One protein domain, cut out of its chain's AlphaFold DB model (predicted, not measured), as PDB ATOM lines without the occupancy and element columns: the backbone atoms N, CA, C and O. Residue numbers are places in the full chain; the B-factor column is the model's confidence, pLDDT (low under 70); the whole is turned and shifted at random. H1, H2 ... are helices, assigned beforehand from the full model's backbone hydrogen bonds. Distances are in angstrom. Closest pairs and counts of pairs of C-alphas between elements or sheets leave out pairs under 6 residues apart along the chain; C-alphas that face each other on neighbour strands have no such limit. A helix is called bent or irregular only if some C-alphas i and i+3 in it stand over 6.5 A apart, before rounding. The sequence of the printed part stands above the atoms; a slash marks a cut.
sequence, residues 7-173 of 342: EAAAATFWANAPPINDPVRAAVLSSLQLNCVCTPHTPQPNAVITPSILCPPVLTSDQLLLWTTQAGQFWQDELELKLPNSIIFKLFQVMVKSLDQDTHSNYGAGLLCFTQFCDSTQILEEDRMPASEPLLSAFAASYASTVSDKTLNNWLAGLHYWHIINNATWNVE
ATOM      1  N   GLU A   7      75.940 184.265 150.058       50.41
ATOM      2  CA  GLU A   7      76.710 185.333 149.417       50.41
ATOM      3  C   GLU A   7      77.084 186.419 150.425       50.41
ATOM      4  O   GLU A   7      78.239 186.846 150.463       50.41
ATOM      5  N   ALA A   8      76.159 186.804 151.309       60.03
ATOM      6  CA  ALA A   8      76.452 187.744 152.388       60.03
ATOM      7  C   ALA A   8      77.475 187.177 153.393       60.03
ATOM      8  O   ALA A   8      78.376 187.895 153.841       60.03
ATOM      9  N   ALA A   9      77.389 185.882 153.719       57.28
ATOM     10  CA  ALA A   9      78.351 185.198 154.585       57.28
ATOM     11  C   ALA A   9      79.747 185.110 153.943       57.28
ATOM     12  O   ALA A   9      80.749 185.386 154.605       57.28
ATOM     13  N   ALA A  10      79.818 184.798 152.646       53.78
ATOM     14  CA  ALA A  10      81.065 184.796 151.886       53.78
ATOM     15  C   ALA A  10      81.672 186.206 151.771       53.78
ATOM     16  O   ALA A  10      82.866 186.380 152.005       53.78
ATOM     17  N   ALA A  11      80.862 187.225 151.475       59.59
ATOM     18  CA  ALA A  11      81.314 188.614 151.408       59.59
ATOM     19  C   ALA A  11      81.856 189.101 152.760       59.59
ATOM     20  O   ALA A  11      82.898 189.749 152.812       59.59
ATOM     21  N   THR A  12      81.197 188.730 153.862       63.62
ATOM     22  CA  THR A  12      81.655 189.042 155.225       63.62
ATOM     23  C   THR A  12      82.963 188.324 155.568       63.62
ATOM     24  O   THR A  12      83.828 188.909 156.218       63.62
ATOM     25  N   PHE A  13      83.144 187.078 155.119       63.44
ATOM     26  CA  PHE A  13      84.400 186.341 155.281       63.44
ATOM     27  C   PHE A  13      85.559 187.044 154.557       63.44
ATOM     28  O   PHE A  13      86.579 187.340 155.175       63.44
ATOM     29  N   TRP A  14      85.374 187.398 153.281       57.62
ATOM     30  CA  TRP A  14      86.405 188.075 152.486       57.62
ATOM     31  C   TRP A  14      86.684 189.513 152.944       57.62
ATOM     32  O   TRP A  14      87.827 189.952 152.887       57.62
ATOM     33  N   ALA A  15      85.678 190.237 153.444       60.81
ATOM     34  CA  ALA A  15      85.846 191.602 153.953       60.81
ATOM     35  C   ALA A  15      86.692 191.682 155.237       60.81
ATOM     36  O   ALA A  15      87.271 192.728 155.518       60.81
ATOM     37  N   ASN A  16      86.766 190.590 156.006       56.81
ATOM     38  CA  ASN A  16      87.524 190.514 157.258       56.81
ATOM     39  C   ASN A  16      88.876 189.796 157.111       56.81
ATOM     40  O   ASN A  16      89.601 189.657 158.098       56.81
ATOM     41  N   ALA A  17      89.227 189.327 155.909       55.53
ATOM     42  CA  ALA A  17      90.502 188.666 155.681       55.53
ATOM     43  C   ALA A  17      91.650 189.702 155.694       55.53
ATOM     44  O   ALA A  17      91.601 190.678 154.939       55.53
ATOM     45  N   PRO A  18      92.690 189.529 156.533       55.31
ATOM     46  CA  PRO A  18      93.882 190.365 156.483       55.31
ATOM     47  C   PRO A  18      94.586 190.215 155.122       55.31
ATOM     48  O   PRO A  18      94.458 189.170 154.475       55.31
ATOM     49  N   PRO A  19      95.336 191.237 154.667       58.41
ATOM     50  CA  PRO A  19      96.081 191.151 153.418       58.41
ATOM     51  C   PRO A  19      97.046 189.963 153.459       58.41
ATOM     52  O   PRO A  19      97.787 189.776 154.423       58.41
ATOM     53  N   ILE A  20      97.020 189.150 152.402       61.56
ATOM     54  CA  ILE A  20      97.930 188.017 152.249       61.56
ATOM     55  C   ILE A  20      99.342 188.584 152.067       61.56
ATOM     56  O   ILE A  20      99.616 189.258 151.076       61.56
ATOM     57  N   ASN A  21     100.239 188.295 153.011       63.81
ATOM     58  CA  ASN A  21     101.619 188.801 153.030       63.81
ATOM     59  C   ASN A  21     102.551 188.131 151.997       63.81
ATOM     60  O   ASN A  21     103.757 188.343 152.034       63.81
ATOM     61  N   ASP A  22     101.996 187.346 151.071       74.06
ATOM     62  CA  ASP A  22     102.727 186.588 150.060       74.06
ATOM     63  C   ASP A  22     102.083 186.753 148.668       74.06
ATOM     64  O   ASP A  22     101.147 186.024 148.304       74.06
ATOM     65  N   PRO A  23     102.560 187.718 147.863       78.62
ATOM     66  CA  PRO A  23     101.961 188.020 146.571       78.62
ATOM     67  C   PRO A  23     102.212 186.921 145.528       78.62
ATOM     68  O   PRO A  23     101.416 186.783 144.597       78.62
ATOM     69  N   VAL A  24     103.286 186.130 145.656       81.62
ATOM     70  CA  VAL A  24     103.623 185.085 144.677       81.62
ATOM     71  C   VAL A  24     102.721 183.873 144.871       81.62
ATOM     72  O   VAL A  24     102.101 183.422 143.904       81.62
ATOM     73  N   ARG A  25     102.580 183.372 146.104       82.25
ATOM     74  CA  ARG A  25     101.668 182.257 146.405       82.25
ATOM     75  C   ARG A  25     100.206 182.647 146.182       82.25
ATOM     76  O   ARG A  25      99.461 181.870 145.582       82.25
ATOM     77  N   ALA A  26      99.805 183.868 146.543       83.62
ATOM     78  CA  ALA A  26      98.466 184.377 146.230       83.62
ATOM     79  C   ALA A  26      98.194 184.400 144.716       83.62
ATOM     80  O   ALA A  26      97.147 183.939 144.260       83.62
ATOM     81  N   ALA A  27      99.155 184.871 143.909       83.31
ATOM     82  CA  ALA A  27      99.025 184.866 142.455       83.31
ATOM     83  C   ALA A  27      98.920 183.442 141.881       83.31
ATOM     84  O   ALA A  27      98.188 183.222 140.911       83.31
ATOM     85  N   VAL A  28      99.633 182.468 142.463       80.19
ATOM     86  CA  VAL A  28      99.543 181.060 142.051       80.19
ATOM     87  C   VAL A  28      98.123 180.538 142.242       80.19
ATOM     88  O   VAL A  28      97.582 179.972 141.293       80.19
ATOM     89  N   LEU A  29      97.491 180.778 143.391       77.62
ATOM     90  CA  LEU A  29      96.108 180.350 143.635       77.62
ATOM     91  C   LEU A  29      95.113 181.016 142.686       77.62
ATOM     92  O   LEU A  29      94.302 180.323 142.071       77.62
ATOM     93  N   SER A  30      95.240 182.324 142.463       80.19
ATOM     94  CA  SER A  30      94.417 183.038 141.480       80.19
ATOM     95  C   SER A  30      94.562 182.460 140.065       80.19
ATOM     96  O   SER A  30      93.610 182.471 139.290       80.19
ATOM     97  N   SER A  31      95.728 181.899 139.718       76.56
ATOM     98  CA  SER A  31      95.948 181.226 138.426       76.56
ATOM     99  C   SER A  31      95.328 179.826 138.321       76.56
ATOM    100  O   SER A  31      95.239 179.275 137.222       76.56
ATOM    101  N   LEU A  32      94.951 179.230 139.456       66.94
ATOM    102  CA  LEU A  32      94.395 177.880 139.565       66.94
ATOM    103  C   LEU A  32      92.870 177.870 139.676       66.94
ATOM    104  O   LEU A  32      92.270 176.823 139.439       66.94
ATOM    105  N   GLN A  33      92.248 179.014 139.978       63.34
ATOM    106  CA  GLN A  33      90.795 179.189 140.000       63.34
ATOM    107  C   GLN A  33      90.196 179.040 138.585       63.34
ATOM    108  O   GLN A  33      89.879 179.997 137.886       63.34
ATOM    109  N   LEU A  34      90.048 177.792 138.145       46.09
ATOM    110  CA  LEU A  34      89.309 177.383 136.955       46.09
ATOM    111  C   LEU A  34      87.811 177.391 137.270       46.09
ATOM    112  O   LEU A  34      87.327 176.411 137.817       46.09
ATOM    113  N   ASN A  35      87.090 178.461 136.907       44.00
ATOM    114  CA  ASN A  35      85.625 178.568 136.702       44.00
ATOM    115  C   ASN A  35      84.644 177.937 137.728       44.00
ATOM    116  O   ASN A  35      83.436 178.007 137.516       44.00
ATOM    117  N   CYS A  36      85.102 177.348 138.831       46.03
ATOM    118  CA  CYS A  36      84.278 176.773 139.884       46.03
ATOM    119  C   CYS A  36      84.285 177.722 141.076       46.03
ATOM    120  O   CYS A  36      85.310 177.924 141.726       46.03
ATOM    121  N   VAL A  37      83.118 178.295 141.358       47.53
ATOM    122  CA  VAL A  37      82.865 179.066 142.574       47.53
ATOM    123  C   VAL A  37      82.932 178.092 143.752       47.53
ATOM    124  O   VAL A  37      81.970 177.377 144.026       47.53
ATOM    125  N   CYS A  38      84.079 178.023 144.429       50.78
ATOM    126  CA  CYS A  38      84.184 177.309 145.697       50.78
ATOM    127  C   CYS A  38      83.380 178.095 146.732       50.78
ATOM    128  O   CYS A  38      83.786 179.172 147.168       50.78
ATOM    129  N   THR A  39      82.194 177.595 147.065       53.78
ATOM    130  CA  THR A  39      81.314 178.239 148.036       53.78
ATOM    131  C   THR A  39      81.874 177.989 149.438       53.78
ATOM    132  O   THR A  39      82.081 176.826 149.792       53.78
ATOM    133  N   PRO A  40      82.137 179.028 150.252       53.72
ATOM    134  CA  PRO A  40      82.566 178.828 151.628       53.72
ATOM    135  C   PRO A  40      81.489 178.042 152.382       53.72
ATOM    136  O   PRO A  40      80.341 178.480 152.478       53.72
ATOM    137  N   HIS A  41      81.838 176.870 152.910       55.16
ATOM    138  CA  HIS A  41      80.959 176.181 153.847       55.16
ATOM    139  C   HIS A  41      80.951 176.934 155.178       55.16
ATOM    140  O   HIS A  41      81.986 177.430 155.622       55.16
ATOM    141  N   THR A  42      79.784 177.016 155.824       51.97
ATOM    142  CA  THR A  42      79.667 177.615 157.156       51.97
ATOM    143  C   THR A  42      80.628 176.892 158.109       51.97
ATOM    144  O   THR A  42      80.527 175.666 158.229       51.97
ATOM    145  N   PRO A  43      81.570 177.601 158.756       52.62
ATOM    146  CA  PRO A  43      82.519 176.961 159.655       52.62
ATOM    147  C   PRO A  43      81.761 176.288 160.798       52.62
ATOM    148  O   PRO A  43      80.815 176.853 161.352       52.62
ATOM    149  N   GLN A  44      82.156 175.060 161.141       56.94
ATOM    150  CA  GLN A  44      81.601 174.405 162.322       56.94
ATOM    151  C   GLN A  44      81.928 175.258 163.565       56.94
ATOM    152  O   GLN A  44      83.012 175.836 163.619       56.94
ATOM    153  N   PRO A  45      81.048 175.351 164.578       47.69
ATOM    154  CA  PRO A  45      81.251 176.237 165.734       47.69
ATOM    155  C   PRO A  45      82.549 175.984 166.521       47.69
ATOM    156  O   PRO A  45      83.042 176.864 167.216       47.69
ATOM    157  N   ASN A  46      83.090 174.773 166.421       59.62
ATOM    158  CA  ASN A  46      84.339 174.317 167.027       59.62
ATOM    159  C   ASN A  46      85.554 174.424 166.086       59.62
ATOM    160  O   ASN A  46      86.662 174.099 166.498       59.62
ATOM    161  N   ALA A  47      85.372 174.880 164.843       62.34
ATOM    162  CA  ALA A  47      86.437 175.019 163.857       62.34
ATOM    163  C   ALA A  47      87.180 176.364 163.983       62.34
ATOM    164  O   ALA A  47      87.368 177.075 162.998       62.34
ATOM    165  N   VAL A  48      87.568 176.731 165.206       74.75
ATOM    166  CA  VAL A  48      88.227 178.007 165.516       74.75
ATOM    167  C   VAL A  48      89.703 177.755 165.810       74.75
ATOM    168  O   VAL A  48      90.033 176.826 166.540       74.75
ATOM    169  N   ILE A  49      90.571 178.590 165.244       84.38
ATOM    170  CA  ILE A  49      92.000 178.653 165.569       84.38
ATOM    171  C   ILE A  49      92.321 180.010 166.192       84.38
ATOM    172  O   ILE A  49      91.600 180.991 165.984       84.38
ATOM    173  N   THR A  50      93.415 180.072 166.936       84.31
ATOM    174  CA  THR A  50      93.982 181.322 167.436       84.31
ATOM    175  C   THR A  50      94.374 182.193 166.238       84.31
ATOM    176  O   THR A  50      95.087 181.710 165.356       84.31
ATOM    177  N   PRO A  51      93.917 183.459 166.156       83.94
ATOM    178  CA  PRO A  51      94.252 184.330 165.037       83.94
ATOM    179  C   PRO A  51      95.765 184.501 164.878       83.94
ATOM    180  O   PRO A  51      96.452 184.862 165.833       83.94
ATOM    181  N   SER A  52      96.263 184.288 163.662       84.19
ATOM    182  CA  SER A  52      97.673 184.440 163.304       84.19
ATOM    183  C   SER A  52      97.812 185.085 161.928       84.19
ATOM    184  O   SER A  52      97.020 184.828 161.020       84.19
ATOM    185  N   ILE A  53      98.850 185.908 161.763       84.06
ATOM    186  CA  ILE A  53      99.236 186.457 160.456       84.06
ATOM    187  C   ILE A  53      99.828 185.388 159.525       84.06
ATOM    188  O   ILE A  53      99.821 185.578 158.312       84.06
ATOM    189  N   LEU A  54     100.339 184.284 160.083       84.81
ATOM    190  CA  LEU A  54     100.945 183.171 159.349       84.81
ATOM    191  C   LEU A  54      99.897 182.139 158.911       84.81
ATOM    192  O   LEU A  54     100.127 181.398 157.958       84.81
ATOM    193  N   CYS A  55      98.730 182.125 159.563       87.62
ATOM    194  CA  CYS A  55      97.579 181.290 159.217       87.62
ATOM    195  C   CYS A  55      96.325 182.158 158.975       87.62
ATOM    196  O   CYS A  55      95.370 182.092 159.757       87.62
ATOM    197  N   PRO A  56      96.301 182.999 157.920       85.25
ATOM    198  CA  PRO A  56      95.170 183.883 157.659       85.25
ATOM    199  C   PRO A  56      93.878 183.093 157.364       85.25
ATOM    200  O   PRO A  56      93.938 181.961 156.869       85.25
ATOM    201  N   PRO A  57      92.692 183.674 157.621       81.12
ATOM    202  CA  PRO A  57      91.412 183.067 157.272       81.12
ATOM    203  C   PRO A  57      91.273 182.957 155.748       81.12
ATOM    204  O   PRO A  57      91.018 183.937 155.054       81.12
ATOM    205  N   VAL A  58      91.450 181.742 155.231       82.88
ATOM    206  CA  VAL A  58      91.368 181.398 153.804       82.88
ATOM    207  C   VAL A  58      90.545 180.120 153.623       82.88
ATOM    208  O   VAL A  58      90.289 179.398 154.593       82.88
ATOM    209  N   LEU A  59      90.120 179.829 152.390       81.62
ATOM    210  CA  LEU A  59      89.440 178.570 152.078       81.62
ATOM    211  C   LEU A  59      90.321 177.379 152.455       81.62
ATOM    212  O   LEU A  59      91.539 177.436 152.307       81.62
ATOM    213  N   THR A  60      89.707 176.270 152.872       80.81
ATOM    214  CA  THR A  60      90.441 175.051 153.239       80.81
ATOM    215  C   THR A  60      91.389 174.590 152.128       80.81
ATOM    216  O   THR A  60      92.531 174.254 152.411       80.81
ATOM    217  N   SER A  61      90.967 174.654 150.863       80.19
ATOM    218  CA  SER A  61      91.812 174.328 149.702       80.19
ATOM    219  C   SER A  61      93.075 175.186 149.585       80.19
ATOM    220  O   SER A  61      94.071 174.743 149.021       80.19
ATOM    221  N   ASP A  62      93.043 176.400 150.127       84.62
ATOM    222  CA  ASP A  62      94.075 177.416 149.930       84.62
ATOM    223  C   ASP A  62      95.077 177.437 151.093       84.62
ATOM    224  O   ASP A  62      96.194 177.943 150.947       84.62
ATOM    225  N   GLN A  63      94.712 176.835 152.235       89.25
ATOM    226  CA  GLN A  63      95.544 176.758 153.443       89.25
ATOM    227  C   GLN A  63      96.915 176.151 153.150       89.25
ATOM    228  O   GLN A  63      97.922 176.632 153.649       89.25
ATOM    229  N   LEU A  64      96.978 175.140 152.282       85.38
ATOM    230  CA  LEU A  64      98.218 174.441 151.956       85.38
ATOM    231  C   LEU A  64      99.314 175.372 151.410       85.38
ATOM    232  O   LEU A  64     100.497 175.126 151.636       85.38
ATOM    233  N   LEU A  65      98.920 176.431 150.697       85.88
ATOM    234  CA  LEU A  65      99.847 177.391 150.110       85.88
ATOM    235  C   LEU A  65      99.962 178.672 150.948       85.88
ATOM    236  O   LEU A  65     101.062 179.204 151.086       85.88
ATOM    237  N   LEU A  66      98.844 179.160 151.495       87.56
ATOM    238  CA  LEU A  66      98.772 180.454 152.185       87.56
ATOM    239  C   LEU A  66      99.052 180.386 153.683       87.56
ATOM    240  O   LEU A  66      99.338 181.422 154.278       87.56
ATOM    241  N   TRP A  67      98.960 179.208 154.301       90.44
ATOM    242  CA  TRP A  67      99.422 179.028 155.671       90.44
ATOM    243  C   TRP A  67     100.905 178.701 155.684       90.44
ATOM    244  O   TRP A  67     101.414 177.930 154.867       90.44
ATOM    245  N   THR A  68     101.598 179.269 156.656       86.44
ATOM    246  CA  THR A  68     103.032 179.090 156.842       86.44
ATOM    247  C   THR A  68     103.376 179.130 158.328       86.44
ATOM    248  O   THR A  68     102.506 179.184 159.193       86.44
ATOM    249  N   THR A  69     104.665 179.076 158.623       84.69
ATOM    250  CA  THR A  69     105.239 179.354 159.938       84.69
ATOM    251  C   THR A  69     106.378 180.346 159.774       84.69
ATOM    252  O   THR A  69     106.789 180.656 158.652       84.69
ATOM    253  N   GLN A  70     106.949 180.801 160.886       83.44
ATOM    254  CA  GLN A  70     108.121 181.664 160.846       83.44
ATOM    255  C   GLN A  70     109.274 181.022 160.047       83.44
ATOM    256  O   GLN A  70     109.915 181.696 159.242       83.44
ATOM    257  N   ALA A  71     109.498 179.710 160.201       75.88
ATOM    258  CA  ALA A  71     110.515 178.969 159.453       75.88
ATOM    259  C   ALA A  71     110.230 178.937 157.940       75.88
ATOM    260  O   ALA A  71     111.134 179.167 157.134       75.88
ATOM    261  N   GLY A  72     108.972 178.698 157.556       81.88
ATOM    262  CA  GLY A  72     108.552 178.715 156.152       81.88
ATOM    263  C   GLY A  72     108.681 180.097 155.510       81.88
ATOM    264  O   GLY A  72     109.095 180.201 154.355       81.88
ATOM    265  N   GLN A  73     108.391 181.158 156.268       84.69
ATOM    266  CA  GLN A  73     108.556 182.539 155.817       84.69
ATOM    267  C   GLN A  73     110.033 182.899 155.614       84.69
ATOM    268  O   GLN A  73     110.391 183.375 154.542       84.69
ATOM    269  N   PHE A  74     110.909 182.563 156.570       81.12
ATOM    270  CA  PHE A  74     112.355 182.757 156.413       81.12
ATOM    271  C   PHE A  74     112.909 182.068 155.160       81.12
ATOM    272  O   PHE A  74     113.706 182.652 154.426       81.12
ATOM    273  N   TRP A  75     112.494 180.824 154.896       83.88
ATOM    274  CA  TRP A  75     112.918 180.114 153.689       83.88
ATOM    275  C   TRP A  75     112.425 180.798 152.411       83.88
ATOM    276  O   TRP A  75     113.161 180.870 151.425       83.88
ATOM    277  N   GLN A  76     111.191 181.291 152.416       81.88
ATOM    278  CA  GLN A  76     110.638 181.975 151.263       81.88
ATOM    279  C   GLN A  76     111.345 183.300 150.975       81.88
ATOM    280  O   GLN A  76     111.698 183.540 149.822       81.88
ATOM    281  N   ASP A  77     111.615 184.108 151.999       84.25
ATOM    282  CA  ASP A  77     112.368 185.355 151.846       84.25
ATOM    283  C   ASP A  77     113.752 185.071 151.224       84.25
ATOM    284  O   ASP A  77     114.174 185.714 150.261       84.25
ATOM    285  N   GLU A  78     114.434 184.020 151.694       79.19
ATOM    286  CA  GLU A  78     115.701 183.541 151.124       79.19
ATOM    287  C   GLU A  78     115.578 183.066 149.666       79.19
ATOM    288  O   GLU A  78     116.529 183.187 148.883       79.19
ATOM    289  N   LEU A  79     114.435 182.488 149.291       74.25
ATOM    290  CA  LEU A  79     114.159 182.021 147.935       74.25
ATOM    291  C   LEU A  79     113.935 183.199 146.977       74.25
ATOM    292  O   LEU A  79     114.499 183.202 145.880       74.25
ATOM    293  N   GLU A  80     113.163 184.201 147.402       85.56
ATOM    294  CA  GLU A  80     112.864 185.429 146.650       85.56
ATOM    295  C   GLU A  80     114.106 186.297 146.422       85.56
ATOM    296  O   GLU A  80     114.239 186.937 145.378       85.56
ATOM    297  N   LEU A  81     115.084 186.238 147.330       87.06
ATOM    298  CA  LEU A  81     116.395 186.859 147.125       87.06
ATOM    299  C   LEU A  81     117.241 186.161 146.046       87.06
ATOM    300  O   LEU A  81     118.105 186.793 145.436       87.06
ATOM    301  N   LYS A  82     117.031 184.859 145.813       82.12
ATOM    302  CA  LYS A  82     117.881 184.027 144.940       82.12
ATOM    303  C   LYS A  82     117.291 183.790 143.556       82.12
ATOM    304  O   LYS A  82     118.046 183.525 142.618       82.12
ATOM    305  N   LEU A  83     115.968 183.842 143.414       75.31
ATOM    306  CA  LEU A  83     115.268 183.485 142.183       75.31
ATOM    307  C   LEU A  83     114.250 184.559 141.781       75.31
ATOM    308  O   LEU A  83     113.580 185.127 142.636       75.31
ATOM    309  N   PRO A  84     114.045 184.802 140.473       86.75
ATOM    310  CA  PRO A  84     112.972 185.680 140.022       86.75
ATOM    311  C   PRO A  84     111.590 185.145 140.425       86.75
ATOM    312  O   PRO A  84     111.318 183.951 140.264       86.75
ATOM    313  N   ASN A  85     110.668 186.042 140.793       85.50
ATOM    314  CA  ASN A  85     109.284 185.695 141.158       85.50
ATOM    315  C   ASN A  85     108.564 184.840 140.103       85.50
ATOM    316  O   ASN A  85     107.722 184.018 140.444       85.50
ATOM    317  N   SER A  86     108.910 184.968 138.817       76.19
ATOM    318  CA  SER A  86     108.335 184.148 137.739       76.19
ATOM    319  C   SER A  86     108.739 182.667 137.800       76.19
ATOM    320  O   SER A  86     107.987 181.804 137.343       76.19
ATOM    321  N   ILE A  87     109.915 182.360 138.350       65.62
ATOM    322  CA  ILE A  87     110.399 180.992 138.568       65.62
ATOM    323  C   ILE A  87     109.774 180.422 139.841       65.62
ATOM    324  O   ILE A  87     109.274 179.300 139.816       65.62
ATOM    325  N   ILE A  88     109.726 181.221 140.907       73.56
ATOM    326  CA  ILE A  88     109.093 180.862 142.184       73.56
ATOM    327  C   ILE A  88     107.597 180.582 141.983       73.56
ATOM    328  O   ILE A  88     107.086 179.554 142.422       73.56
ATOM    329  N   PHE A  89     106.913 181.421 141.202       80.12
ATOM    330  CA  PHE A  89     105.533 181.199 140.780       80.12
ATOM    331  C   PHE A  89     105.359 179.837 140.099       80.12
ATOM    332  O   PHE A  89     104.467 179.074 140.458       80.12
ATOM    333  N   LYS A  90     106.221 179.497 139.129       68.00
ATOM    334  CA  LYS A  90     106.152 178.203 138.429       68.00
ATOM    335  C   LYS A  90     106.414 177.033 139.371       68.00
ATOM    336  O   LYS A  90     105.748 176.013 139.236       68.00
ATOM    337  N   LEU A  91     107.350 177.178 140.309       71.69
ATOM    338  CA  LEU A  91     107.651 176.168 141.320       71.69
ATOM    339  C   LEU A  91     106.402 175.849 142.154       71.69
ATOM    340  O   LEU A  91     105.942 174.709 142.151       71.69
ATOM    341  N   PHE A  92     105.803 176.859 142.789       76.50
ATOM    342  CA  PHE A  92     104.584 176.682 143.582       76.50
ATOM    343  C   PHE A  92     103.395 176.223 142.731       76.50
ATOM    344  O   PHE A  92     102.634 175.358 143.160       76.50
ATOM    345  N   GLN A  93     103.265 176.712 141.495       75.19
ATOM    346  CA  GLN A  93     102.211 176.269 140.582       75.19
ATOM    347  C   GLN A  93     102.338 174.780 140.234       75.19
ATOM    348  O   GLN A  93     101.326 174.083 140.183       75.19
ATOM    349  N   VAL A  94     103.553 174.280 139.990       69.12
ATOM    350  CA  VAL A  94     103.796 172.855 139.718       69.12
ATOM    351  C   VAL A  94     103.525 172.010 140.956       69.12
ATOM    352  O   VAL A  94     102.887 170.966 140.826       69.12
ATOM    353  N   MET A  95     103.949 172.464 142.141       70.81
ATOM    354  CA  MET A  95     103.647 171.772 143.395       70.81
ATOM    355  C   MET A  95     102.130 171.650 143.574       70.81
ATOM    356  O   MET A  95     101.602 170.544 143.575       70.81
ATOM    357  N   VAL A  96     101.380 172.749 143.559       70.19
ATOM    358  CA  VAL A  96      99.926 172.685 143.776       70.19
ATOM    359  C   VAL A  96      99.200 171.874 142.687       70.19
ATOM    360  O   VAL A  96      98.332 171.066 143.007       70.19
ATOM    361  N   LYS A  97      99.600 171.983 141.409       70.31
ATOM    362  CA  LYS A  97      99.031 171.166 140.311       70.31
ATOM    363  C   LYS A  97      99.373 169.675 140.385       70.31
ATOM    364  O   LYS A  97      98.775 168.893 139.650       70.31
ATOM    365  N   SER A  98     100.336 169.275 141.217       67.31
ATOM    366  CA  SER A  98     100.655 167.857 141.436       67.31
ATOM    367  C   SER A  98      99.596 167.125 142.269       67.31
ATOM    368  O   SER A  98      99.598 165.896 142.304       67.31
ATOM    369  N   LEU A  99      98.681 167.870 142.896       67.50
ATOM    370  CA  LEU A  99      97.555 167.364 143.673       67.50
ATOM    371  C   LEU A  99      96.237 167.689 142.953       67.50
ATOM    372  O   LEU A  99      96.103 168.757 142.352       67.50
ATOM    373  N   ASP A 100      95.256 166.790 143.026       67.19
ATOM    374  CA  ASP A 100      93.889 167.091 142.594       67.19
ATOM    375  C   ASP A 100      93.168 168.021 143.594       67.19
ATOM    376  O   ASP A 100      93.577 168.166 144.748       67.19
ATOM    377  N   GLN A 101      92.084 168.661 143.144       67.69
ATOM    378  CA  GLN A 101      91.365 169.683 143.914       67.69
ATOM    379  C   GLN A 101      90.758 169.147 145.223       67.69
ATOM    380  O   GLN A 101      90.741 169.851 146.240       67.69
ATOM    381  N   ASP A 102      90.283 167.898 145.225       68.31
ATOM    382  CA  ASP A 102      89.735 167.268 146.429       68.31
ATOM    383  C   ASP A 102      90.860 167.006 147.439       68.31
ATOM    384  O   ASP A 102      90.684 167.186 148.647       68.31
ATOM    385  N   THR A 103      92.054 166.660 146.954       73.25
ATOM    386  CA  THR A 103      93.256 166.510 147.777       73.25
ATOM    387  C   THR A 103      93.701 167.831 148.412       73.25
ATOM    388  O   THR A 103      94.074 167.814 149.585       73.25
ATOM    389  N   HIS A 104      93.583 168.985 147.735       73.81
ATOM    390  CA  HIS A 104      93.868 170.298 148.354       73.81
ATOM    391  C   HIS A 104      92.980 170.544 149.571       73.81
ATOM    392  O   HIS A 104      93.463 170.903 150.644       73.81
ATOM    393  N   SER A 105      91.680 170.294 149.414       80.38
ATOM    394  CA  SER A 105      90.693 170.493 150.478       80.38
ATOM    395  C   SER A 105      90.904 169.516 151.638       80.38
ATOM    396  O   SER A 105      90.830 169.905 152.801       80.38
ATOM    397  N   ASN A 106      91.224 168.253 151.341       76.88
ATOM    398  CA  ASN A 106      91.510 167.243 152.362       76.88
ATOM    399  C   ASN A 106      92.802 167.542 153.137       76.88
ATOM    400  O   ASN A 106      92.850 167.339 154.352       76.88
ATOM    401  N   TYR A 107      93.843 168.027 152.456       85.94
ATOM    402  CA  TYR A 107      95.111 168.394 153.089       85.94
ATOM    403  C   TYR A 107      94.970 169.655 153.936       85.94
ATOM    404  O   TYR A 107      95.437 169.669 155.074       85.94
ATOM    405  N   GLY A 108      94.258 170.666 153.434       86.62
ATOM    406  CA  GLY A 108      93.885 171.835 154.221       86.62
ATOM    407  C   GLY A 108      93.096 171.467 155.474       86.62
ATOM    408  O   GLY A 108      93.431 171.902 156.566       86.62
ATOM    409  N   ALA A 109      92.123 170.557 155.373       86.81
ATOM    410  CA  ALA A 109      91.393 170.097 156.554       86.81
ATOM    411  C   ALA A 109      92.333 169.476 157.607       86.81
ATOM    412  O   ALA A 109      92.141 169.691 158.802       86.81
ATOM    413  N   GLY A 110      93.378 168.766 157.168       89.38
ATOM    414  CA  GLY A 110      94.428 168.256 158.050       89.38
ATOM    415  C   GLY A 110      95.238 169.352 158.738       89.38
ATOM    416  O   GLY A 110      95.489 169.251 159.938       89.38
ATOM    417  N   LEU A 111      95.592 170.414 158.009       92.19
ATOM    418  CA  LEU A 111      96.268 171.589 158.566       92.19
ATOM    419  C   LEU A 111      95.414 172.276 159.624       92.19
ATOM    420  O   LEU A 111      95.894 172.539 160.722       92.19
ATOM    421  N   LEU A 112      94.135 172.504 159.329       91.56
ATOM    422  CA  LEU A 112      93.195 173.088 160.276       91.56
ATOM    423  C   LEU A 112      93.112 172.268 161.571       91.56
ATOM    424  O   LEU A 112      93.239 172.830 162.658       91.56
ATOM    425  N   CYS A 113      92.937 170.947 161.468       91.44
ATOM    426  CA  CYS A 113      92.856 170.073 162.638       91.44
ATOM    427  C   CYS A 113      94.166 170.032 163.436       91.44
ATOM    428  O   CYS A 113      94.133 170.014 164.665       91.44
ATOM    429  N   PHE A 114      95.318 170.059 162.767       93.06
ATOM    430  CA  PHE A 114      96.615 170.141 163.438       93.06
ATOM    431  C   PHE A 114      96.800 171.462 164.185       93.06
ATOM    432  O   PHE A 114      97.203 171.459 165.344       93.06
ATOM    433  N   THR A 115      96.450 172.588 163.563       93.06
ATOM    434  CA  THR A 115      96.512 173.909 164.200       93.06
ATOM    435  C   THR A 115      95.591 173.977 165.420       93.06
ATOM    436  O   THR A 115      96.018 174.445 166.471       93.06
ATOM    437  N   GLN A 116      94.374 173.428 165.331       92.06
ATOM    438  CA  GLN A 116      93.448 173.323 166.470       92.06
ATOM    439  C   GLN A 116      94.013 172.472 167.606       92.06
ATOM    440  O   GLN A 116      93.916 172.844 168.775       92.06
ATOM    441  N   PHE A 117      94.624 171.335 167.270       92.88
ATOM    442  CA  PHE A 117      95.299 170.494 168.247       92.88
ATOM    443  C   PHE A 117      96.427 171.260 168.950       92.88
ATOM    444  O   PHE A 117      96.461 171.292 170.181       92.88
ATOM    445  N   CYS A 118      97.292 171.935 168.190       93.38
ATOM    446  CA  CYS A 118      98.382 172.749 168.723       93.38
ATOM    447  C   CYS A 118      97.873 173.889 169.616       93.38
ATOM    448  O   CYS A 118      98.417 174.100 170.695       93.38
ATOM    449  N   ASP A 119      96.800 174.580 169.226       92.38
ATOM    450  CA  ASP A 119      96.173 175.617 170.053       92.38
ATOM    451  C   ASP A 119      95.636 175.040 171.369       92.38
ATOM    452  O   ASP A 119      95.894 175.582 172.445       92.38
ATOM    453  N   SER A 120      94.936 173.901 171.302       89.56
ATOM    454  CA  SER A 120      94.353 173.244 172.480       89.56
ATOM    455  C   SER A 120      95.402 172.720 173.465       89.56
ATOM    456  O   SER A 120      95.142 172.640 174.665       89.56
ATOM    457  N   THR A 121      96.592 172.391 172.962       88.56
ATOM    458  CA  THR A 121      97.734 171.889 173.738       88.56
ATOM    459  C   THR A 121      98.772 172.973 174.037       88.56
ATOM    460  O   THR A 121      99.799 172.677 174.641       88.56
ATOM    461  N   GLN A 122      98.485 174.230 173.671       91.25
ATOM    462  CA  GLN A 122      99.340 175.403 173.890       91.25
ATOM    463  C   GLN A 122     100.740 175.290 173.262       91.25
ATOM    464  O   GLN A 122     101.709 175.842 173.779       91.25
ATOM    465  N   ILE A 123     100.848 174.598 172.128       90.38
ATOM    466  CA  ILE A 123     102.081 174.525 171.339       90.38
ATOM    467  C   ILE A 123     102.289 175.864 170.631       90.38
ATOM    468  O   ILE A 123     101.414 176.328 169.889       90.38
ATOM    469  N   LEU A 124     103.448 176.485 170.850       87.00
ATOM    470  CA  LEU A 124     103.799 177.766 170.237       87.00
ATOM    471  C   LEU A 124     103.898 177.630 168.717       87.00
ATOM    472  O   LEU A 124     104.286 176.585 168.206       87.00
ATOM    473  N   GLU A 125     103.540 178.681 167.977       86.00
ATOM    474  CA  GLU A 125     103.518 178.654 166.506       86.00
ATOM    475  C   GLU A 125     104.899 178.375 165.885       86.00
ATOM    476  O   GLU A 125     104.986 177.718 164.848       86.00
ATOM    477  N   GLU A 126     105.975 178.784 166.563       82.38
ATOM    478  CA  GLU A 126     107.364 178.488 166.187       82.38
ATOM    479  C   GLU A 126     107.738 177.002 166.308       82.38
ATOM    480  O   GLU A 126     108.567 176.520 165.542       82.38
ATOM    481  N   ASP A 127     107.067 176.251 167.188       83.12
ATOM    482  CA  ASP A 127     107.302 174.816 167.401       83.12
ATOM    483  C   ASP A 127     106.448 173.926 166.479       83.12
ATOM    484  O   ASP A 127     106.580 172.698 166.471       83.12
ATOM    485  N   ARG A 128     105.544 174.524 165.690       89.31
ATOM    486  CA  ARG A 128     104.631 173.792 164.790       89.31
ATOM    487  C   ARG A 128     105.302 173.362 163.487       89.31
ATOM    488  O   ARG A 128     104.775 172.481 162.809       89.31
ATOM    489  N   MET A 129     106.434 173.975 163.127       84.69
ATOM    490  CA  MET A 129     107.228 173.621 161.949       84.69
ATOM    491  C   MET A 129     108.713 173.993 162.140       84.69
ATOM    492  O   MET A 129     109.010 175.168 162.347       84.69
ATOM    493  N   PRO A 130     109.655 173.045 161.965       85.50
ATOM    494  CA  PRO A 130     109.430 171.633 161.649       85.50
ATOM    495  C   PRO A 130     108.734 170.899 162.803       85.50
ATOM    496  O   PRO A 130     109.213 170.919 163.935       85.50
ATOM    497  N   ALA A 131     107.609 170.241 162.516       83.25
ATOM    498  CA  ALA A 131     106.865 169.498 163.522       83.25
ATOM    499  C   ALA A 131     107.721 168.331 164.028       83.25
ATOM    500  O   ALA A 131     108.222 167.519 163.246       83.25
ATOM    501  N   SER A 132     107.897 168.256 165.347       76.62
ATOM    502  CA  SER A 132     108.650 167.168 165.972       76.62
ATOM    503  C   SER A 132     107.866 165.850 165.934       76.62
ATOM    504  O   SER A 132     106.634 165.846 165.917       76.62
ATOM    505  N   GLU A 133     108.566 164.714 165.955       72.88
ATOM    506  CA  GLU A 133     107.920 163.393 166.030       72.88
ATOM    507  C   GLU A 133     106.969 163.272 167.236       72.88
ATOM    508  O   GLU A 133     105.822 162.881 167.016       72.88
ATOM    509  N   PRO A 134     107.336 163.706 168.463       73.88
ATOM    510  CA  PRO A 134     106.415 163.655 169.594       73.88
ATOM    511  C   PRO A 134     105.150 164.485 169.368       73.88
ATOM    512  O   PRO A 134     104.065 164.070 169.773       73.88
ATOM    513  N   LEU A 135     105.268 165.636 168.693       82.56
ATOM    514  CA  LEU A 135     104.129 166.490 168.366       82.56
ATOM    515  C   LEU A 135     103.187 165.808 167.364       82.56
ATOM    516  O   LEU A 135     101.975 165.781 167.574       82.56
ATOM    517  N   LEU A 136     103.737 165.213 166.302       81.38
ATOM    518  CA  LEU A 136     102.962 164.488 165.290       81.38
ATOM    519  C   LEU A 136     102.309 163.222 165.862       81.38
ATOM    520  O   LEU A 136     101.153 162.931 165.553       81.38
ATOM    521  N   SER A 137     103.017 162.497 166.728       74.06
ATOM    522  CA  SER A 137     102.502 161.313 167.417       74.06
ATOM    523  C   SER A 137     101.407 161.670 168.424       74.06
ATOM    524  O   SER A 137     100.379 160.994 168.467       74.06
ATOM    525  N   ALA A 138     101.561 162.763 169.178       77.19
ATOM    526  CA  ALA A 138     100.522 163.259 170.080       77.19
ATOM    527  C   ALA A 138      99.275 163.731 169.314       77.19
ATOM    528  O   ALA A 138      98.150 163.424 169.722       77.19
ATOM    529  N   PHE A 139      99.467 164.405 168.175       86.31
ATOM    530  CA  PHE A 139      98.382 164.771 167.267       86.31
ATOM    531  C   PHE A 139      97.644 163.520 166.780       86.31
ATOM    532  O   PHE A 139      96.437 163.400 166.978       86.31
ATOM    533  N   ALA A 140      98.361 162.540 166.225       79.44
ATOM    534  CA  ALA A 140      97.756 161.314 165.717       79.44
ATOM    535  C   ALA A 140      97.017 160.525 166.809       79.44
ATOM    536  O   ALA A 140      95.894 160.071 166.590       79.44
ATOM    537  N   ALA A 141      97.610 160.408 167.999       76.88
ATOM    538  CA  ALA A 141      97.006 159.722 169.136       76.88
ATOM    539  C   ALA A 141      95.720 160.408 169.628       76.88
ATOM    540  O   ALA A 141      94.768 159.719 169.985       76.88
ATOM    541  N   SER A 142      95.653 161.742 169.591       80.38
ATOM    542  CA  SER A 142      94.472 162.505 170.033       80.38
ATOM    543  C   SER A 142      93.242 162.291 169.146       80.38
ATOM    544  O   SER A 142      92.110 162.461 169.602       80.38
ATOM    545  N   TYR A 143      93.454 161.881 167.893       77.19
ATOM    546  CA  TYR A 143      92.385 161.570 166.943       77.19
ATOM    547  C   TYR A 143      92.258 160.074 166.625       77.19
ATOM    548  O   TYR A 143      91.349 159.661 165.897       77.19
ATOM    549  N   ALA A 144      93.126 159.234 167.194       68.38
ATOM    550  CA  ALA A 144      93.019 157.790 167.070       68.38
ATOM    551  C   ALA A 144      91.663 157.341 167.634       68.38
ATOM    552  O   ALA A 144      91.297 157.711 168.748       68.38
ATOM    553  N   SER A 145      90.904 156.557 166.862       59.09
ATOM    554  CA  SER A 145      89.537 156.078 167.156       59.09
ATOM    555  C   SER A 145      88.390 157.102 167.116       59.09
ATOM    556  O   SER A 145      87.232 156.684 167.131       59.09
ATOM    557  N   THR A 146      88.658 158.409 166.999       71.00
ATOM    558  CA  THR A 146      87.603 159.435 166.829       71.00
ATOM    559  C   THR A 146      87.360 159.789 165.364       71.00
ATOM    560  O   THR A 146      86.250 160.174 164.993       71.00
ATOM    561  N   VAL A 147      88.372 159.602 164.515       76.12
ATOM    562  CA  VAL A 147      88.273 159.713 163.056       76.12
ATOM    563  C   VAL A 147      88.717 158.415 162.389       76.12
ATOM    564  O   VAL A 147      89.395 157.586 162.992       76.12
ATOM    565  N   SER A 148      88.325 158.215 161.127       74.31
ATOM    566  CA  SER A 148      88.762 157.034 160.379       74.31
ATOM    567  C   SER A 148      90.272 157.066 160.120       74.31
ATOM    568  O   SER A 148      90.823 158.136 159.852       74.31
ATOM    569  N   ASP A 149      90.925 155.900 160.084       62.50
ATOM    570  CA  ASP A 149      92.351 155.797 159.732       62.50
ATOM    571  C   ASP A 149      92.655 156.465 158.387       62.50
ATOM    572  O   ASP A 149      93.697 157.086 158.205       62.50
ATOM    573  N   LYS A 150      91.728 156.371 157.426       68.62
ATOM    574  CA  LYS A 150      91.852 157.038 156.125       68.62
ATOM    575  C   LYS A 150      91.903 158.561 156.277       68.62
ATOM    576  O   LYS A 150      92.732 159.206 155.647       68.62
ATOM    577  N   THR A 151      91.033 159.125 157.111       74.38
ATOM    578  CA  THR A 151      91.002 160.564 157.406       74.38
ATOM    579  C   THR A 151      92.292 161.003 158.089       74.38
ATOM    580  O   THR A 151      92.921 161.953 157.634       74.38
ATOM    581  N   LEU A 152      92.728 160.272 159.119       72.75
ATOM    582  CA  LEU A 152      93.943 160.600 159.859       72.75
ATOM    583  C   LEU A 152      95.197 160.524 158.975       72.75
ATOM    584  O   LEU A 152      96.029 161.429 158.995       72.75
ATOM    585  N   ASN A 153      95.307 159.487 158.141       73.50
ATOM    586  CA  ASN A 153      96.409 159.362 157.187       73.50
ATOM    587  C   ASN A 153      96.400 160.486 156.144       73.50
ATOM    588  O   ASN A 153      97.463 161.001 155.805       73.50
ATOM    589  N   ASN A 154      95.224 160.909 155.667       76.94
ATOM    590  CA  ASN A 154      95.114 162.057 154.767       76.94
ATOM    591  C   ASN A 154      95.561 163.361 155.445       76.94
ATOM    592  O   ASN A 154      96.226 164.173 154.807       76.94
ATOM    593  N   TRP A 155      95.242 163.555 156.727       86.44
ATOM    594  CA  TRP A 155      95.700 164.723 157.482       86.44
ATOM    595  C   TRP A 155      97.218 164.735 157.658       86.44
ATOM    596  O   TRP A 155      97.855 165.750 157.380       86.44
ATOM    597  N   LEU A 156      97.814 163.601 158.036       81.00
ATOM    598  CA  LEU A 156      99.269 163.459 158.150       81.00
ATOM    599  C   LEU A 156      99.976 163.637 156.796       81.00
ATOM    600  O   LEU A 156     101.035 164.256 156.736       81.00
ATOM    601  N   ALA A 157      99.380 163.152 155.702       76.81
ATOM    602  CA  ALA A 157      99.888 163.383 154.351       76.81
ATOM    603  C   ALA A 157      99.842 164.871 153.966       76.81
ATOM    604  O   ALA A 157     100.807 165.378 153.392       76.81
ATOM    605  N   GLY A 158      98.770 165.579 154.334       82.38
ATOM    606  CA  GLY A 158      98.660 167.027 154.164       82.38
ATOM    607  C   GLY A 158      99.704 167.800 154.964       82.38
ATOM    608  O   GLY A 158     100.366 168.674 154.409       82.38
ATOM    609  N   LEU A 159      99.930 167.421 156.226       86.06
ATOM    610  CA  LEU A 159     100.983 168.003 157.064       86.06
ATOM    611  C   LEU A 159     102.372 167.779 156.474       86.06
ATOM    612  O   LEU A 159     103.161 168.718 156.400       86.06
ATOM    613  N   HIS A 160     102.665 166.564 156.014       79.38
ATOM    614  CA  HIS A 160     103.933 166.261 155.360       79.38
ATOM    615  C   HIS A 160     104.117 167.094 154.084       79.38
ATOM    616  O   HIS A 160     105.170 167.697 153.887       79.38
ATOM    617  N   TYR A 161     103.082 167.200 153.246       79.00
ATOM    618  CA  TYR A 161     103.136 168.015 152.033       79.00
ATOM    619  C   TYR A 161     103.328 169.506 152.339       79.00
ATOM    620  O   TYR A 161     104.109 170.185 151.675       79.00
ATOM    621  N   TRP A 162     102.674 170.013 153.382       88.31
ATOM    622  CA  TRP A 162     102.855 171.383 153.852       88.31
ATOM    623  C   TRP A 162     104.289 171.662 154.326       88.31
ATOM    624  O   TRP A 162     104.828 172.734 154.047       88.31
ATOM    625  N   HIS A 163     104.952 170.689 154.962       82.25
ATOM    626  CA  HIS A 163     106.378 170.789 155.295       82.25
ATOM    627  C   HIS A 163     107.263 170.817 154.041       82.25
ATOM    628  O   HIS A 163     108.209 171.599 153.993       82.25
ATOM    629  N   ILE A 164     106.929 170.043 153.001       74.69
ATOM    630  CA  ILE A 164     107.642 170.069 151.712       74.69
ATOM    631  C   ILE A 164     107.523 171.446 151.044       74.69
ATOM    632  O   ILE A 164     108.540 172.004 150.635       74.69
ATOM    633  N   ILE A 165     106.311 172.016 150.960       79.88
ATOM    634  CA  ILE A 165     106.079 173.345 150.355       79.88
ATOM    635  C   ILE A 165     106.918 174.420 151.038       79.88
ATOM    636  O   ILE A 165     107.429 175.306 150.362       79.88
ATOM    637  N   ASN A 166     107.038 174.350 152.362       82.50
ATOM    638  CA  ASN A 166     107.756 175.335 153.165       82.50
ATOM    639  C   ASN A 166     109.227 174.957 153.408       82.50
ATOM    640  O   ASN A 166     109.887 175.583 154.233       82.50
ATOM    641  N   ASN A 167     109.735 173.934 152.706       75.00
ATOM    642  CA  ASN A 167     111.101 173.419 152.825       75.00
ATOM    643  C   ASN A 167     111.538 173.162 154.283       75.00
ATOM    644  O   ASN A 167     112.691 173.376 154.663       75.00
ATOM    645  N   ALA A 168     110.604 172.704 155.113       77.12
ATOM    646  CA  ALA A 168     110.861 172.354 156.496       77.12
ATOM    647  C   ALA A 168     111.235 170.877 156.610       77.12
ATOM    648  O   ALA A 168     110.656 170.008 155.953       77.12
ATOM    649  N   THR A 169     112.200 170.577 157.476       66.12
ATOM    650  CA  THR A 169     112.631 169.201 157.711       66.12
ATOM    651  C   THR A 169     111.490 168.397 158.331       66.12
ATOM    652  O   THR A 169     111.063 168.660 159.451       66.12
ATOM    653  N   TRP A 170     110.999 167.390 157.613       65.25
ATOM    654  CA  TRP A 170     110.067 166.412 158.163       65.25
ATOM    655  C   TRP A 170     110.859 165.352 158.935       65.25
ATOM    656  O   TRP A 170     111.281 164.337 158.379       65.25
ATOM    657  N   ASN A 171     111.113 165.623 160.218       52.88
ATOM    658  CA  ASN A 171     111.849 164.729 161.113       52.88
ATOM    659  C   ASN A 171     110.951 163.588 161.602       52.88
ATOM    660  O   ASN A 171     110.619 163.498 162.781       52.88
ATOM    661  N   VAL A 172     110.569 162.697 160.695       48.09
ATOM    662  CA  VAL A 172     110.011 161.398 161.067       48.09
ATOM    663  C   VAL A 172     110.993 160.343 160.572       48.09
ATOM    664  O   VAL A 172     110.849 159.781 159.497       48.09
ATOM    665  N   GLU A 173     112.044 160.096 161.351       54.31
ATOM    666  CA  GLU A 173     112.891 158.902 161.187       54.31
ATOM    667  C   GLU A 173     112.370 157.727 162.029       54.31
ATOM    668  O   GLU A 173     112.967 156.654 162.034       54.31
TER     669      GLU A 173
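Overview. This is residues 7 to 173 of the 342 residues of an uncharacterized protein of Paxillus rubicundulus Ve08.2h10 (UniProt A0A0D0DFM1). Two long helices, H6 and H9, cross nearly at right angles as the core, and the short helix H3 packs on both. H2 and H5 pack on each other on one side of this core, with H2 also on H3; H4 lies farther out, and H8 lies near H6 and H9 at another edge. H1, far from the middle and apart from the other helices, is followed by H2 and then by a long loop, residues 33 to 59. The printed part has 167 residues, with nine named helices, H1 to H9 in order, and no named strand: the class is all helix, the packing mostly crossed. It is compact, with a radius of gyration of the C-alphas of 15.7 A and spans of 43 by 41 by 28 A.

Arrangement. H1, residues 7 to 15, touches no helix. H2, residues 23 to 32, and H3, residues 60 to 66, form a helical hairpin at a steep tilt of 38 degrees, opposite ways; their closest C-alphas, of Arg 25 and Leu 65, are 6.4 A apart. H3 is irregular, but only just: C-alphas 61 and 64 are 6.8 A apart. H4 is residues 70 to 82. H5, residues 85 to 97, touches H2 at a steep tilt of 44 degrees, the same way, closest at the C-alphas of Val 28 and Gln 93, 5.7 A. H6, residues 101 to 120, touches H3, the hub, about perpendicular at 77 degrees, closest at the C-alphas of Ser 61 and Ser 105, 4.1 A. H7, residues 125 to 128, only just touches H4, with 3 pairs of C-alphas within 8 A, the closest being Gln 70 and Glu 126 at 6.3 A; of H4, residues 70 to 71 alone take part. H8, residues 133 to 143, is close to H6 but not clearly touching, the C-alphas of Phe 117 and Phe 139 being closest at 6.6 A. H9, residues 149 to 165, touches H6 about perpendicular at 89 degrees, closest at the C-alphas of Gly 110 and Trp 155, 3.8 A. With residues 158 to 165 alone H9 touches H3 at a shallow tilt of 26 degrees, the same way, closest at the C-alphas of Leu 64 and Trp 162, 5.9 A. Every O i to N i+4 pair is within hydrogen-bond range in H1, H2, H5, H6, H8 and H9; H4 has 8 of 9, H3 has 1 of 3 beside 3 of 4 O i to N i+3 pairs, and H7 is too short for such a pair.

Along the chain. H1 begins at C-alpha 7, (76.710, 185.333, 149.417). H6, the longest helix by residues, runs 28.9 A from C-alpha 101 at (91.365, 169.683, 143.914). H9 spans 24.2 A and ends at C-alpha 165, (106.079, 173.345, 150.355). H4 spans 18.8 A and H5 17.8 A.

Size, cuts and confidence. The C-alphas farthest apart, of Ala 8 and Glu 173, are 47.3 A apart. The printed part has no cut. The link from H2 to H3 is long; that from H1 to H2 is short but not tight. The mean pLDDT of the printed part is 75.3; 48 residues are under 70, among them 7 to 21, 32 to 47 and 169 to 173.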